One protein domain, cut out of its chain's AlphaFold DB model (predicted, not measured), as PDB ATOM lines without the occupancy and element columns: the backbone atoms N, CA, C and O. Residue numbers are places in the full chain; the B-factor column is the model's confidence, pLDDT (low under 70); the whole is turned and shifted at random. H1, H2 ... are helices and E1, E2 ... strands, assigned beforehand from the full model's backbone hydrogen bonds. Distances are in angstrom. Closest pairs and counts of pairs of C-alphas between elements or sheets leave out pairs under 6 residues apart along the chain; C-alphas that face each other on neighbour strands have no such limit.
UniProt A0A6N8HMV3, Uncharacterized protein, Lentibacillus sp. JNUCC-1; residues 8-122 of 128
ATOM      1  N   ALA A   8     -99.677  -6.244  20.951       93.00
ATOM      2  CA  ALA A   8     -98.497  -7.006  20.580       93.00
ATOM      3  C   ALA A   8     -98.946  -8.328  19.950       93.00
ATOM      4  O   ALA A   8     -99.615  -9.133  20.596       93.00
ATOM      5  N   CYS A   9     -98.584  -8.549  18.686       96.75
ATOM      6  CA  CYS A   9     -98.816  -9.835  18.034       96.75
ATOM      7  C   CYS A   9     -97.853 -10.874  18.619       96.75
ATOM      8  O   CYS A   9     -96.652 -10.615  18.744       96.75
ATOM      9  N   CYS A  10     -98.395 -12.032  18.974       97.69
ATOM     10  CA  CYS A  10     -97.703 -13.117  19.649       97.69
ATOM     11  C   CYS A  10     -98.014 -14.448  18.966       97.69
ATOM     12  O   CYS A  10     -99.016 -14.598  18.260       97.69
ATOM     13  N   VAL A  11     -97.133 -15.416  19.184       97.50
ATOM     14  CA  VAL A  11     -97.262 -16.768  18.655       97.50
ATOM     15  C   VAL A  11     -96.984 -17.762  19.771       97.50
ATOM     16  O   VAL A  11     -96.003 -17.616  20.497       97.50
ATOM     17  N   TRP A  12     -97.828 -18.784  19.889       97.19
ATOM     18  CA  TRP A  12     -97.556 -19.980  20.682       97.19
ATOM     19  C   TRP A  12     -97.168 -21.113  19.728       97.19
ATOM     20  O   TRP A  12     -98.047 -21.687  19.073       97.19
ATOM     21  N   PRO A  13     -95.864 -21.398  19.578       94.56
ATOM     22  CA  PRO A  13     -95.387 -22.382  18.625       94.56
ATOM     23  C   PRO A  13     -95.678 -23.814  19.067       94.56
ATOM     24  O   PRO A  13     -95.660 -24.111  20.257       94.56
ATOM     25  N   ASP A  14     -95.881 -24.701  18.092       93.00
ATOM     26  CA  ASP A  14     -96.082 -26.148  18.299       93.00
ATOM     27  C   ASP A  14     -97.217 -26.505  19.277       93.00
ATOM     28  O   ASP A  14     -97.226 -27.561  19.910       93.00
ATOM     29  N   PHE A  15     -98.203 -25.618  19.403       92.81
ATOM     30  CA  PHE A  15     -99.347 -25.812  20.274       92.81
ATOM     31  C   PHE A  15    -100.584 -26.133  19.441       92.81
ATOM     32  O   PHE A  15    -101.287 -25.249  18.945       92.81
ATOM     33  N   ALA A  16    -100.872 -27.423  19.281       90.12
ATOM     34  CA  ALA A  16    -102.133 -27.868  18.708       90.12
ATOM     35  C   ALA A  16    -103.231 -27.845  19.781       90.12
ATOM     36  O   ALA A  16    -103.121 -28.512  20.810       90.12
ATOM     37  N   LEU A  17    -104.315 -27.107  19.525       90.75
ATOM     38  CA  LEU A  17    -105.482 -27.135  20.404       90.75
ATOM     39  C   LEU A  17    -106.040 -28.569  20.505       90.75
ATOM     40  O   LEU A  17    -106.121 -29.262  19.484       90.75
ATOM     41  N   PRO A  18    -106.464 -29.021  21.703       91.31
ATOM     42  CA  PRO A  18    -107.091 -30.327  21.859       91.31
ATOM     43  C   PRO A  18    -108.334 -30.488  20.976       91.31
ATOM     44  O   PRO A  18    -109.006 -29.515  20.628       91.31
ATOM     45  N   LEU A  19    -108.686 -31.732  20.648       90.00
ATOM     46  CA  LEU A  19    -109.863 -32.014  19.828       90.00
ATOM     47  C   LEU A  19    -111.129 -31.394  20.447       90.00
ATOM     48  O   LEU A  19    -111.417 -31.583  21.627       90.00
ATOM     49  N   GLY A  20    -111.884 -30.653  19.634       91.31
ATOM     50  CA  GLY A  20    -113.101 -29.958  20.066       91.31
ATOM     51  C   GLY A  20    -112.862 -28.628  20.790       91.31
ATOM     52  O   GLY A  20    -113.833 -27.973  21.162       91.31
ATOM     53  N   LYS A  21    -111.603 -28.210  20.973       94.31
ATOM     54  CA  LYS A  21    -111.240 -26.888  21.494       94.31
ATOM     55  C   LYS A  21    -111.069 -25.873  20.373       94.31
ATOM     56  O   LYS A  21    -110.777 -26.210  19.228       94.31
ATOM     57  N   SER A  22    -111.279 -24.612  20.721       94.38
ATOM     58  CA  SER A  22    -111.236 -23.473  19.812       94.38
ATOM     59  C   SER A  22    -110.379 -22.350  20.387       94.38
ATOM     60  O   SER A  22    -110.007 -22.370  21.558       94.38
ATOM     61  N   GLY A  23    -110.138 -21.309  19.592       94.31
ATOM     62  CA  GLY A  23    -109.481 -20.098  20.076       94.31
ATOM     63  C   GLY A  23    -110.165 -19.450  21.284       94.31
ATOM     64  O   GLY A  23    -109.491 -18.852  22.112       94.31
ATOM     65  N   LYS A  24    -111.486 -19.625  21.455       96.19
ATOM     66  CA  LYS A  24    -112.202 -19.138  22.649       96.19
ATOM     67  C   LYS A  24    -111.724 -19.817  23.929       96.19
ATOM     68  O   LYS A  24    -111.695 -19.184  24.977       96.19
ATOM     69  N   ASP A  25    -111.351 -21.092  23.845       96.62
ATOM     70  CA  ASP A  25    -110.777 -21.813  24.977       96.62
ATOM     71  C   ASP A  25    -109.383 -21.276  25.315       96.62
ATOM     72  O   ASP A  25    -109.040 -21.204  26.490       96.62
ATOM     73  N   LEU A  26    -108.611 -20.844  24.310       95.44
ATOM     74  CA  LEU A  26    -107.322 -20.188  24.532       95.44
ATOM     75  C   LEU A  26    -107.504 -18.822  25.205       95.44
ATOM     76  O   LEU A  26    -106.835 -18.546  26.192       95.44
ATOM     77  N   VAL A  27    -108.454 -18.005  24.735       97.06
ATOM     78  CA  VAL A  27    -108.791 -16.717  25.369       97.06
ATOM     79  C   VAL A  27    -109.153 -16.917  26.838       97.06
ATOM     80  O   VAL A  27    -108.605 -16.257  27.715       97.06
ATOM     81  N   LYS A  28    -110.035 -17.884  27.109       97.12
ATOM     82  CA  LYS A  28    -110.439 -18.232  28.470       97.12
ATOM     83  C   LYS A  28    -109.251 -18.686  29.323       97.12
ATOM     84  O   LYS A  28    -109.129 -18.252  30.459       97.12
ATOM     85  N   TYR A  29    -108.377 -19.529  28.776       95.38
ATOM     86  CA  TYR A  29    -107.187 -20.014  29.473       95.38
ATOM     87  C   TYR A  29    -106.248 -18.871  29.883       95.38
ATOM     88  O   TYR A  29    -105.822 -18.833  31.033       95.38
ATOM     89  N   PHE A  30    -105.965 -17.923  28.984       95.69
ATOM     90  CA  PHE A  30    -105.110 -16.777  29.306       95.69
ATOM     91  C   PHE A  30    -105.708 -15.890  30.400       95.69
ATOM     92  O   PHE A  30    -105.002 -15.519  31.338       95.69
ATOM     93  N   ASN A  31    -107.011 -15.618  30.322       95.69
ATOM     94  CA  ASN A  31    -107.704 -14.826  31.330       95.69
ATOM     95  C   ASN A  31    -107.724 -15.544  32.697       95.69
ATOM     96  O   ASN A  31    -107.346 -14.962  33.705       95.69
ATOM     97  N   GLU A  32    -108.079 -16.832  32.746       96.75
ATOM     98  CA  GLU A  32    -108.204 -17.566  34.014       96.75
ATOM     99  C   GLU A  32    -106.864 -17.890  34.684       96.75
ATOM    100  O   GLU A  32    -106.806 -17.956  35.910       96.75
ATOM    101  N   GLN A  33    -105.810 -18.167  33.910       96.06
ATOM    102  CA  GLN A  33    -104.519 -18.588  34.471       96.06
ATOM    103  C   GLN A  33    -103.570 -17.424  34.736       96.06
ATOM    104  O   GLN A  33    -102.783 -17.493  35.677       96.06
ATOM    105  N   TYR A  34    -103.640 -16.370  33.921       95.19
ATOM    106  CA  TYR A  34    -102.658 -15.289  33.954       95.19
ATOM    107  C   TYR A  34    -103.281 -13.904  34.112       95.19
ATOM    108  O   TYR A  34    -102.531 -12.938  34.206       95.19
ATOM    109  N   ASP A  35    -104.616 -13.788  34.149       95.12
ATOM    110  CA  ASP A  35    -105.322 -12.500  34.107       95.12
ATOM    111  C   ASP A  35    -104.890 -11.674  32.882       95.12
ATOM    112  O   ASP A  35    -104.595 -10.495  32.984       95.12
ATOM    113  N   ILE A  36    -104.740 -12.311  31.717       95.50
ATOM    114  CA  ILE A  36    -104.308 -11.642  30.480       95.50
ATOM    115  C   ILE A  36    -105.444 -11.686  29.466       95.50
ATOM    116  O   ILE A  36    -105.911 -12.772  29.102       95.50
ATOM    117  N   ASP A  37    -105.828 -10.523  28.943       94.31
ATOM    118  CA  ASP A  37    -106.790 -10.441  27.856       94.31
ATOM    119  C   ASP A  37    -106.083 -10.571  26.504       94.31
ATOM    120  O   ASP A  37    -105.150  -9.838  26.153       94.31
ATOM    121  N   ILE A  38    -106.563 -11.526  25.706       95.50
ATOM    122  CA  ILE A  38    -106.049 -11.778  24.361       95.50
ATOM    123  C   ILE A  38    -107.170 -11.724  23.330       95.50
ATOM    124  O   ILE A  38    -108.311 -12.113  23.585       95.50
ATOM    125  N   GLU A  39    -106.804 -11.354  22.111       96.31
ATOM    126  CA  GLU A  39    -107.601 -11.607  20.916       96.31
ATOM    127  C   GLU A  39    -106.976 -12.778  20.157       96.31
ATOM    128  O   GLU A  39    -105.886 -12.671  19.592       96.31
ATOM    129  N   TYR A  40    -107.668 -13.916  20.129       97.44
ATOM    130  CA  TYR A  40    -107.259 -15.038  19.291       97.44
ATOM    131  C   TYR A  40    -107.495 -14.730  17.809       97.44
ATOM    132  O   TYR A  40    -108.600 -14.336  17.434       97.44
ATOM    133  N   LEU A  41    -106.486 -14.978  16.967       96.75
ATOM    134  CA  LEU A  41    -106.551 -14.703  15.532       96.75
ATOM    135  C   LEU A  41    -106.761 -15.990  14.736       96.75
ATOM    136  O   LEU A  41    -107.810 -16.173  14.117       96.75
ATOM    137  N   GLU A  42    -105.785 -16.900  14.753       96.69
ATOM    138  CA  GLU A  42    -105.858 -18.147  13.990       96.69
ATOM    139  C   GLU A  42    -104.811 -19.188  14.406       96.69
ATOM    140  O   GLU A  42    -103.801 -18.869  15.031       96.69
ATOM    141  N   ALA A  43    -105.040 -20.435  13.986       96.12
ATOM    142  CA  ALA A  43    -104.062 -21.513  14.028       96.12
ATOM    143  C   ALA A  43    -103.459 -21.680  12.632       96.12
ATOM    144  O   ALA A  43    -104.191 -21.814  11.647       96.12
ATOM    145  N   VAL A  44    -102.133 -21.713  12.538       94.06
ATOM    146  CA  VAL A  44    -101.415 -21.813  11.264       94.06
ATOM    147  C   VAL A  44    -100.525 -23.039  11.245       94.06
ATOM    148  O   VAL A  44     -99.918 -23.397  12.248       94.06
ATOM    149  N   LYS A  45    -100.415 -23.671  10.076       92.69
ATOM    150  CA  LYS A  45     -99.422 -24.715   9.842       92.69
ATOM    151  C   LYS A  45     -98.189 -24.104   9.185       92.69
ATOM    152  O   LYS A  45     -98.321 -23.437   8.155       92.69
ATOM    153  N   THR A  46     -97.013 -24.333   9.757       91.25
ATOM    154  CA  THR A  46     -95.747 -23.899   9.154       91.25
ATOM    155  C   THR A  46     -95.401 -24.747   7.929       91.25
ATOM    156  O   THR A  46     -95.945 -25.834   7.713       91.25
ATOM    157  N   THR A  47     -94.466 -24.266   7.116       84.88
ATOM    158  CA  THR A  47     -93.853 -25.057   6.051       84.88
ATOM    159  C   THR A  47     -93.046 -26.232   6.635       84.88
ATOM    160  O   THR A  47     -92.647 -26.203   7.810       84.88
ATOM    161  N   PRO A  48     -92.801 -27.298   5.848       76.31
ATOM    162  CA  PRO A  48     -91.898 -28.375   6.248       76.31
ATOM    163  C   PRO A  48     -90.499 -27.827   6.573       76.31
ATOM    164  O   PRO A  48     -89.962 -27.027   5.812       76.31
ATOM    165  N   GLY A  49     -89.907 -28.261   7.690       67.81
ATOM    166  CA  GLY A  49     -88.601 -27.771   8.167       67.81
ATOM    167  C   GLY A  49     -88.601 -27.285   9.623       67.81
ATOM    168  O   GLY A  49     -87.550 -27.268  10.255       67.81
ATOM    169  N   LYS A  50     -89.778 -26.985  10.188       67.19
ATOM    170  CA  LYS A  50     -90.007 -26.835  11.637       67.19
ATOM    171  C   LYS A  50     -91.065 -27.850  12.081       67.19
ATOM    172  O   LYS A  50     -92.218 -27.735  11.683       67.19
ATOM    173  N   GLY A  51     -90.665 -28.845  12.875       60.84
ATOM    174  CA  GLY A  51     -91.540 -29.926  13.360       60.84
ATOM    175  C   GLY A  51     -91.493 -31.221  12.521       60.84
ATOM    176  O   GLY A  51     -90.604 -31.371  11.678       60.84
ATOM    177  N   PRO A  52     -92.422 -32.173  12.756       60.22
ATOM    178  CA  PRO A  52     -92.516 -33.443  12.024       60.22
ATOM    179  C   PRO A  52     -92.704 -33.252  10.510       60.22
ATOM    180  O   PRO A  52     -92.986 -32.147  10.044       60.22
ATOM    181  N   GLN A  53     -92.581 -34.335   9.730       62.50
ATOM    182  CA  GLN A  53     -92.776 -34.330   8.270       62.50
ATOM    183  C   GLN A  53     -94.154 -33.746   7.892       62.50
ATOM    184  O   GLN A  53     -95.159 -34.450   7.853       62.50
ATOM    185  N   GLY A  54     -94.198 -32.434   7.639       71.38
ATOM    186  CA  GLY A  54     -95.421 -31.688   7.344       71.38
ATOM    187  C   GLY A  54     -95.533 -30.296   7.975       71.38
ATOM    188  O   GLY A  54     -96.455 -29.586   7.580       71.38
ATOM    189  N   GLY A  55     -94.640 -29.907   8.893       84.19
ATOM    190  CA  GLY A  55     -94.701 -28.635   9.633       84.19
ATOM    191  C   GLY A  55     -95.367 -28.779  11.008       84.19
ATOM    192  O   GLY A  55     -95.958 -29.821  11.300       84.19
ATOM    193  N   ARG A  56     -95.296 -27.735  11.839       90.75
ATOM    194  CA  ARG A  56     -95.960 -27.653  13.152       90.75
ATOM    195  C   ARG A  56     -97.185 -26.738  13.112       90.75
ATOM    196  O   ARG A  56     -97.370 -25.999  12.143       90.75
ATOM    197  N   ILE A  57     -98.022 -26.815  14.144       93.12
ATOM    198  CA  ILE A  57     -99.186 -25.938  14.313       93.12
ATOM    199  C   ILE A  57     -98.840 -24.861  15.336       93.12
ATOM    200  O   ILE A  57     -98.537 -25.180  16.479       93.12
ATOM    201  N   ASP A  58     -98.948 -23.603  14.929       95.56
ATOM    202  CA  ASP A  58     -98.714 -22.444  15.784       95.56
ATOM    203  C   ASP A  58    -100.035 -21.691  15.998       95.56
ATOM    204  O   ASP A  58    -100.818 -21.530  15.057       95.56
ATOM    205  N   GLN A  59    -100.287 -21.209  17.217       97.69
ATOM    206  CA  GLN A  59    -101.419 -20.320  17.507       97.69
ATOM    207  C   GLN A  59    -100.969 -18.866  17.438       97.69
ATOM    208  O   GLN A  59     -99.987 -18.502  18.080       97.69
ATOM    209  N   ILE A  60    -101.699 -18.022  16.712       97.94
ATOM    210  CA  ILE A  60    -101.440 -16.583  16.617       97.94
ATOM    211  C   ILE A  60    -102.537 -15.826  17.364       97.94
ATOM    212  O   ILE A  60    -103.731 -16.081  17.181       97.94
ATOM    213  N   PHE A  61    -102.125 -14.878  18.198       97.75
ATOM    214  CA  PHE A  61    -103.014 -14.044  18.999       97.75
ATOM    215  C   PHE A  61    -102.397 -12.663  19.233       97.75
ATOM    216  O   PHE A  61    -101.190 -12.462  19.091       97.75
ATOM    217  N   ASN A  62    -103.237 -11.700  19.589       97.19
ATOM    218  CA  ASN A  62    -102.819 -10.384  20.047       97.19
ATOM    219  C   ASN A  62    -102.963 -10.294  21.565       97.19
ATOM    220  O   ASN A  62    -103.968 -10.733  22.115       97.19
ATOM    221  N   ILE A  63    -101.987  -9.660  22.210       95.06
ATOM    222  CA  ILE A  63    -102.076  -9.196  23.598       95.06
ATOM    223  C   ILE A  63    -102.431  -7.711  23.587       95.06
ATOM    224  O   ILE A  63    -101.804  -6.940  22.849       95.06
ATOM    225  N   TYR A  64    -103.417  -7.302  24.386       90.31
ATOM    226  CA  TYR A  64    -103.750  -5.886  24.549       90.31
ATOM    227  C   TYR A  64    -102.656  -5.144  25.321       90.31
ATOM    228  O   TYR A  64    -101.968  -5.711  26.159       90.31
ATOM    229  N   GLY A  65    -102.469  -3.859  25.012       85.50
ATOM    230  CA  GLY A  65    -101.327  -3.064  25.471       85.50
ATOM    231  C   GLY A  65    -101.103  -3.056  26.983       85.50
ATOM    232  O   GLY A  65     -99.950  -3.046  27.400       85.50
ATOM    233  N   ASP A  66    -102.178  -3.100  27.766       87.88
ATOM    234  CA  ASP A  66    -102.115  -3.077  29.231       87.88
ATOM    235  C   ASP A  66    -101.593  -4.407  29.818       87.88
ATOM    236  O   ASP A  66    -101.047  -4.417  30.919       87.88
ATOM    237  N   ASP A  67    -101.656  -5.500  29.048       92.12
ATOM    238  CA  ASP A  67    -101.235  -6.844  29.460       92.12
ATOM    239  C   ASP A  67     -99.887  -7.277  28.866       92.12
ATOM    240  O   ASP A  67     -99.409  -8.377  29.141       92.12
ATOM    241  N   VAL A  68     -99.243  -6.440  28.042       91.88
ATOM    242  CA  VAL A  68     -97.991  -6.805  27.348       91.88
ATOM    243  C   VAL A  68     -96.869  -7.131  28.331       91.88
ATOM    244  O   VAL A  68     -96.143  -8.102  28.114       91.88
ATOM    245  N   ASP A  69     -96.738  -6.353  29.406       91.75
ATOM    246  CA  ASP A  69     -95.695  -6.569  30.413       91.75
ATOM    247  C   ASP A  69     -95.960  -7.856  31.207       91.75
ATOM    248  O   ASP A  69     -95.055  -8.669  31.388       91.75
ATOM    249  N   ARG A  70     -97.223  -8.117  31.568       93.25
ATOM    250  CA  ARG A  70     -97.637  -9.361  32.235       93.25
ATOM    251  C   ARG A  70     -97.414 -10.580  31.343       93.25
ATOM    252  O   ARG A  70     -96.903 -11.602  31.788       93.25
ATOM    253  N   PHE A  71     -97.728 -10.460  30.054       95.38
ATOM    254  CA  PHE A  71     -97.419 -11.500  29.080       95.38
ATOM    255  C   PHE A  71     -95.911 -11.740  28.963       95.38
ATOM    256  O   PHE A  71     -95.489 -12.891  28.875       95.38
ATOM    257  N   ALA A  72     -95.083 -10.692  28.992       94.31
ATOM    258  CA  ALA A  72     -93.631 -10.837  28.926       94.31
ATOM    259  C   ALA A  72     -93.061 -11.677  30.084       94.31
ATOM    260  O   ALA A  72     -92.081 -12.392  29.871       94.31
ATOM    261  N   GLU A  73     -93.689 -11.635  31.263       94.62
ATOM    262  CA  GLU A  73     -93.312 -12.442  32.430       94.62
ATOM    263  C   GLU A  73     -93.664 -13.929  32.260       94.62
ATOM    264  O   GLU A  73     -92.883 -14.789  32.665       94.62
ATOM    265  N   VAL A  74     -94.793 -14.249  31.613       95.19
ATOM    266  CA  VAL A  74     -95.296 -15.635  31.506       95.19
ATOM    267  C   VAL A  74     -94.966 -16.324  30.179       95.19
ATOM    268  O   VAL A  74     -94.989 -17.551  30.102       95.19
ATOM    269  N   LYS A  75     -94.626 -15.579  29.115       95.50
ATOM    270  CA  LYS A  75     -94.439 -16.148  27.765       95.50
ATOM    271  C   LYS A  75     -93.398 -17.270  27.736       95.50
ATOM    272  O   LYS A  75     -93.585 -18.259  27.034       95.50
ATOM    273  N   THR A  76     -92.328 -17.146  28.525       93.38
ATOM    274  CA  THR A  76     -91.258 -18.150  28.603       93.38
ATOM    275  C   THR A  76     -91.725 -19.441  29.271       93.38
ATOM    276  O   THR A  76     -91.307 -20.512  28.842       93.38
ATOM    277  N   GLU A  77     -92.606 -19.358  30.272       93.38
ATOM    278  CA  GLU A  77     -93.177 -20.530  30.948       93.38
ATOM    279  C   GLU A  77     -94.023 -21.363  29.983       93.38
ATOM    280  O   GLU A  77     -93.875 -22.581  29.905       93.38
ATOM    281  N   ILE A  78     -94.870 -20.694  29.201       92.81
ATOM    282  CA  ILE A  78     -95.766 -21.361  28.251       92.81
ATOM    283  C   ILE A  78     -95.097 -21.675  26.905       92.81
ATOM    284  O   ILE A  78     -95.666 -22.386  26.081       92.81
ATOM    285  N   GLY A  79     -93.887 -21.164  26.665       94.75
ATOM    286  CA  GLY A  79     -93.177 -21.310  25.392       94.75
ATOM    287  C   GLY A  79     -93.725 -20.430  24.263       94.75
ATOM    288  O   GLY A  79     -93.448 -20.698  23.096       94.75
ATOM    289  N   ALA A  80     -94.493 -19.387  24.582       96.88
ATOM    290  CA  ALA A  80     -94.953 -18.392  23.622       96.88
ATOM    291  C   ALA A  80     -93.903 -17.289  23.409       96.88
ATOM    292  O   ALA A  80     -93.011 -17.058  24.228       96.88
ATOM    293  N   VAL A  81     -94.012 -16.579  22.290       97.25
ATOM    294  CA  VAL A  81     -93.058 -15.540  21.884       97.25
ATOM    295  C   VAL A  81     -93.771 -14.358  21.243       97.25
ATOM    296  O   VAL A  81     -94.834 -14.505  20.633       97.25
ATOM    297  N   PHE A  82     -93.170 -13.172  21.328       97.50
ATOM    298  CA  PHE A  82     -93.619 -12.051  20.516       97.50
ATOM    299  C   PHE A  82     -93.291 -12.311  19.042       97.50
ATOM    300  O   PHE A  82     -92.215 -12.800  18.696       97.50
ATOM    301  N   ALA A  83     -94.180 -11.899  18.139       97.00
ATOM    302  CA  ALA A  83     -93.929 -11.966  16.700       97.00
ATOM    303  C   ALA A  83     -92.673 -11.171  16.290       97.00
ATOM    304  O   ALA A  83     -92.009 -11.507  15.312       97.00
ATOM    305  N   THR A  84     -92.308 -10.135  17.053       96.31
ATOM    306  CA  THR A  84     -91.047  -9.394  16.892       96.31
ATOM    307  C   THR A  84     -89.813 -10.264  17.101       96.31
ATOM    308  O   THR A  84     -88.845 -10.090  16.368       96.31
ATOM    309  N   GLU A  85     -89.850 -11.214  18.039       96.25
ATOM    310  CA  GLU A  85     -88.761 -12.166  18.285       96.25
ATOM    311  C   GLU A  85     -88.634 -13.146  17.114       96.25
ATOM    312  O   GLU A  85     -87.556 -13.268  16.545       96.25
ATOM    313  N   ILE A  86     -89.748 -13.721  16.643       95.25
ATOM    314  CA  ILE A  86     -89.767 -14.601  15.454       95.25
ATOM    315  C   ILE A  86     -89.145 -13.916  14.237       95.25
ATOM    316  O   ILE A  86     -88.402 -14.530  13.467       95.25
ATOM    317  N   VAL A  87     -89.471 -12.641  14.021       95.38
ATOM    318  CA  VAL A  87     -88.948 -11.900  12.875       95.38
ATOM    319  C   VAL A  87     -87.464 -11.579  13.060       95.38
ATOM    320  O   VAL A  87     -86.701 -11.771  12.116       95.38
ATOM    321  N   ARG A  88     -87.041 -11.174  14.266       94.19
ATOM    322  CA  ARG A  88     -85.631 -10.910  14.608       94.19
ATOM    323  C   ARG A  88     -84.753 -12.155  14.448       94.19
ATOM    324  O   ARG A  88     -83.663 -12.058  13.893       94.19
ATOM    325  N   ASP A  89     -85.277 -13.316  14.826       92.88
ATOM    326  CA  ASP A  89     -84.606 -14.615  14.697       92.88
ATOM    327  C   ASP A  89     -84.732 -15.203  13.284       92.88
ATOM    328  O   ASP A  89     -84.287 -16.317  13.008       92.88
ATOM    329  N   LYS A  90     -85.326 -14.436  12.359       91.25
ATOM    330  CA  LYS A  90     -85.521 -14.786  10.950       91.25
ATOM    331  C   LYS A  90     -86.384 -16.030  10.758       91.25
ATOM    332  O   LYS A  90     -86.424 -16.557   9.659       91.25
ATOM    333  N   GLU A  91     -87.132 -16.482  11.761       91.31
ATOM    334  CA  GLU A  91     -87.981 -17.681  11.685       91.31
ATOM    335  C   GLU A  91     -89.307 -17.441  10.948       91.31
ATOM    336  O   GLU A  91     -90.020 -18.376  10.588       91.31
ATOM    337  N   HIS A  92     -89.642 -16.189  10.652       91.81
ATOM    338  CA  HIS A  92     -90.860 -15.844   9.921       91.81
ATOM    339  C   HIS A  92     -90.926 -16.454   8.495       91.81
ATOM    340  O   HIS A  92     -92.015 -16.555   7.932       91.81
ATOM    341  N   HIS A  93     -89.806 -16.928   7.926       88.75
ATOM    342  CA  HIS A  93     -89.774 -17.652   6.641       88.75
ATOM    343  C   HIS A  93     -90.448 -19.036   6.674       88.75
ATOM    344  O   HIS A  93     -90.729 -19.611   5.621       88.75
ATOM    345  N   TYR A  94     -90.718 -19.583   7.863       90.06
ATOM    346  CA  TYR A  94     -91.446 -20.845   8.011       90.06
ATOM    347  C   TYR A  94     -92.961 -20.690   7.864       90.06
ATOM    348  O   TYR A  94     -93.686 -21.684   7.824       90.06
ATOM    349  N   TYR A  95     -93.470 -19.465   7.780       92.19
ATOM    350  CA  TYR A  95     -94.888 -19.210   7.573       92.19
ATOM    351  C   TYR A  95     -95.160 -18.984   6.094       92.19
ATOM    352  O   TYR A  95     -94.316 -18.469   5.372       92.19
ATOM    353  N   ASN A  96     -96.345 -19.374   5.627       91.31
ATOM    354  CA  ASN A  96     -96.730 -19.082   4.249       91.31
ATOM    355  C   ASN A  96     -96.904 -17.569   4.029       91.31
ATOM    356  O   ASN A  96     -97.076 -16.790   4.970       91.31
ATOM    357  N   GLU A  97     -96.932 -17.169   2.759       92.56
ATOM    358  CA  GLU A  97     -96.983 -15.763   2.370       92.56
ATOM    359  C   GLU A  97     -98.198 -15.012   2.944       92.56
ATOM    360  O   GLU A  97     -98.067 -13.848   3.329       92.56
ATOM    361  N   ARG A  98     -99.373 -15.653   3.052       94.06
ATOM    362  CA  ARG A  98    -100.565 -15.018   3.641       94.06
ATOM    363  C   ARG A  98    -100.294 -14.624   5.091       94.06
ATOM    364  O   ARG A  98    -100.523 -13.478   5.466       94.06
ATOM    365  N   VAL A  99     -99.791 -15.565   5.885       95.06
ATOM    366  CA  VAL A  99     -99.498 -15.360   7.311       95.06
ATOM    367  C   VAL A  99     -98.386 -14.323   7.482       95.06
ATOM    368  O   VAL A  99     -98.533 -13.398   8.280       95.06
ATOM    369  N   TYR A 100     -97.324 -14.400   6.673       94.94
ATOM    370  CA  TYR A 100     -96.268 -13.384   6.646       94.94
ATOM    371  C   TYR A 100     -96.820 -11.982   6.382       94.94
ATOM    372  O   TYR A 100     -96.563 -11.053   7.154       94.94
ATOM    373  N   ASN A 101     -97.617 -11.826   5.324       94.81
ATOM    374  CA  ASN A 101     -98.183 -10.537   4.946       94.81
ATOM    375  C   ASN A 101     -99.114  -9.967   6.024       94.81
ATOM    376  O   ASN A 101     -99.124  -8.749   6.218       94.81
ATOM    377  N   MET A 102     -99.871 -10.826   6.711       95.50
ATOM    378  CA  MET A 102    -100.821 -10.419   7.746       95.50
ATOM    379  C   MET A 102    -100.140 -10.030   9.063       95.50
ATOM    380  O   MET A 102    -100.487  -8.991   9.622       95.50
ATOM    381  N   TYR A 103     -99.168 -10.813   9.541       95.81
ATOM    382  CA  TYR A 103     -98.669 -10.676  10.918       95.81
ATOM    383  C   TYR A 103     -97.219 -10.200  11.023       95.81
ATOM    384  O   TYR A 103     -96.876  -9.482  11.960       95.81
ATOM    385  N   PHE A 104     -96.361 -10.535  10.057       95.62
ATOM    386  CA  PHE A 104     -94.911 -10.338  10.194       95.62
ATOM    387  C   PHE A 104     -94.361  -9.192   9.340       95.62
ATOM    388  O   PHE A 104     -93.424  -8.514   9.757       95.62
ATOM    389  N   ARG A 105     -94.962  -8.887   8.184       95.06
ATOM    390  CA  ARG A 105     -94.419  -7.907   7.223       95.06
ATOM    391  C   ARG A 105     -94.197  -6.511   7.805       95.06
ATOM    392  O   ARG A 105     -93.203  -5.857   7.498       95.06
ATOM    393  N   GLN A 106     -95.130  -6.008   8.616       93.94
ATOM    394  CA  GLN A 106     -94.980  -4.676   9.222       93.94
ATOM    395  C   GLN A 106     -93.905  -4.659  10.312       93.94
ATOM    396  O   GLN A 106     -93.199  -3.663  10.466       93.94
ATOM    397  N   ILE A 107     -93.760  -5.770  11.036       95.31
ATOM    398  CA  ILE A 107     -92.715  -5.963  12.040       95.31
ATOM    399  C   ILE A 107     -91.344  -5.992  11.359       95.31
ATOM    400  O   ILE A 107     -90.470  -5.217  11.738       95.31
ATOM    401  N   GLU A 108     -91.187  -6.798  10.310       95.50
ATOM    402  CA  GLU A 108     -89.953  -6.899   9.521       95.50
ATOM    403  C   GLU A 108     -89.530  -5.528   8.985       95.50
ATOM    404  O   GLU A 108     -88.418  -5.071   9.240       95.50
ATOM    405  N   ARG A 109     -90.449  -4.801   8.337       94.56
ATOM    406  CA  ARG A 109     -90.189  -3.440   7.839       94.56
ATOM    407  C   ARG A 109     -89.724  -2.484   8.929       94.56
ATOM    408  O   ARG A 109     -88.869  -1.637   8.674       94.56
ATOM    409  N   LYS A 110     -90.308  -2.580  10.125       94.38
ATOM    410  CA  LYS A 110     -89.915  -1.749  11.262       94.38
ATOM    411  C   LYS A 110     -88.502  -2.098  11.726       94.38
ATOM    412  O   LYS A 110     -87.714  -1.176  11.890       94.38
ATOM    413  N   LEU A 111     -88.194  -3.384  11.885       94.81
ATOM    414  CA  LEU A 111     -86.881  -3.864  12.326       94.81
ATOM    415  C   LEU A 111     -85.773  -3.527  11.319       94.81
ATOM    416  O   LEU A 111     -84.680  -3.136  11.710       94.81
ATOM    417  N   ILE A 112     -86.068  -3.581  10.020       93.94
ATOM    418  CA  ILE A 112     -85.138  -3.124   8.980       93.94
ATOM    419  C   ILE A 112     -84.899  -1.619   9.094       93.94
ATOM    420  O   ILE A 112     -83.762  -1.153   9.074       93.94
ATOM    421  N   LYS A 113     -85.970  -0.837   9.268       94.88
ATOM    422  CA  LYS A 113     -85.865   0.617   9.431       94.88
ATOM    423  C   LYS A 113     -85.069   1.010  10.682       94.88
ATOM    424  O   LYS A 113     -84.414   2.049  10.660       94.88
ATOM    425  N   THR A 114     -85.143   0.230  11.762       94.81
ATOM    426  CA  THR A 114     -84.366   0.461  12.992       94.81
ATOM    427  C   THR A 114     -82.950  -0.116  12.937       94.81
ATOM    428  O   THR A 114     -82.173   0.144  13.850       94.81
ATOM    429  N   GLY A 115     -82.590  -0.847  11.877       93.31
ATOM    430  CA  GLY A 115     -81.280  -1.487  11.730       93.31
ATOM    431  C   GLY A 115     -81.110  -2.777  12.539       93.31
ATOM    432  O   GLY A 115     -79.999  -3.287  12.633       93.31
ATOM    433  N   GLU A 116     -82.189  -3.316  13.114       92.62
ATOM    434  CA  GLU A 116     -82.190  -4.606  13.817       92.62
ATOM    435  C   GLU A 116     -82.213  -5.802  12.852       92.62
ATOM    436  O   GLU A 116     -81.847  -6.910  13.237       92.62
ATOM    437  N   LEU A 117     -82.635  -5.585  11.604       92.06
ATOM    438  CA  LEU A 117     -82.565  -6.560  10.516       92.06
ATOM    439  C   LEU A 117     -81.930  -5.940   9.276       92.06
ATOM    440  O   LEU A 117     -82.090  -4.748   9.009       92.06
ATOM    441  N   SER A 118     -81.237  -6.765   8.494       89.06
ATOM    442  CA  SER A 118     -80.707  -6.350   7.198       89.06
ATOM    443  C   SER A 118     -81.702  -6.631   6.070       89.06
ATOM    444  O   SER A 118     -82.587  -7.477   6.176       89.06
ATOM    445  N   GLU A 119     -81.541  -5.940   4.945       86.50
ATOM    446  CA  GLU A 119     -82.346  -6.158   3.737       86.50
ATOM    447  C   GLU A 119     -82.219  -7.587   3.176       86.50
ATOM    448  O   GLU A 119     -83.172  -8.104   2.597       86.50
ATOM    449  N   SER A 120     -81.074  -8.249   3.383       84.56
ATOM    450  CA  SER A 120     -80.864  -9.645   2.980       84.56
ATOM    451  C   SER A 120     -81.591 -10.660   3.864       84.56
ATOM    452  O   SER A 120     -81.686 -11.821   3.482       84.56
ATOM    453  N   ASP A 121     -82.111 -10.237   5.019       80.31
ATOM    454  CA  ASP A 121     -82.856 -11.095   5.950       80.31
ATOM    455  C   ASP A 121     -84.364 -11.109   5.682       80.31
ATOM    456  O   ASP A 121     -85.119 -11.716   6.443       80.31
ATOM    457  N   LYS A 122     -84.813 -10.417   4.630       84.31
ATOM    458  CA  LYS A 122     -86.225 -10.350   4.265       84.31
ATOM    459  C   LYS A 122     -86.786 -11.725   3.955       84.31
ATOM    460  O   LYS A 122     -86.130 -12.557   3.323       84.31
TER     461      LYS A 122
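AT A GLANCE: This is residues 8 to 122 of the 128 residues of an uncharacterized protein of Lentibacillus sp. JNUCC-1 (UniProt A0A6N8HMV3). A small twisted sheet of three strands has helices H1 and H2 over one face, while H3, H4 and the kinked H5 cluster by edge strand E1. The 115 printed residues run E1 H1 E2 E3 H2 H3 H4 H5, mixed in class; the antiparallel sheet has the order E1 E3 E2. The whole is compact, radius of gyration of the C-alphas 14.3 A, spanning 42 by 36 by 22 A.

HOW THE PARTS SIT: E1, residues 8 to 12, pairs antiparallel with E3, residues 57 to 64, N 10 to O 61 being 2.8 A. H1, residues 23 to 34, is on the sheet at a height of 9.6 A; its closest C-alphas to E2, residues 38 to 45, are Gly 23 and Tyr 40, 5.6 A. E1, H1 and E2 form a split strand-helix-strand unit, two strands that run the same way in one sheet with a helix between them along the chain and E3 between them in the sheet, and its crossover is right-handed. E2 and E3 form a hairpin, N 44 to O 58 being 2.8 A. H2, residues 65 to 78, is on the same face as H1, at 9.0 A. H3, residues 83 to 88, is on the opposite face, over none of the strands. H5, residues 97 to 114, only grazes the sheet; it touches H3 with residues 103 to 111, closest C-alphas Val 87 and Glu 108, 6.1 A, at a steep tilt of 58 degrees. H4, residues 91 to 94, only just touches H5, with 3 pairs of C-alphas within 8 A. Every O i to N i+4 pair is within hydrogen-bond range in H1 and H3, 6 of 10 in H2 and 11 of 14 in H5; H4 is too short for one.

IN THESE COORDINATES: E1 begins at C-alpha 8 (-98.497, -7.006, 20.580). E3 is 23.0 A long, H5 23.1 A, ending at C-alpha 114 (-84.366, 0.461, 12.992).

THE WHOLE: The printed part has no cut. The E2 to E3 link is long; residues 49 to 53 are under 70 in pLDDT.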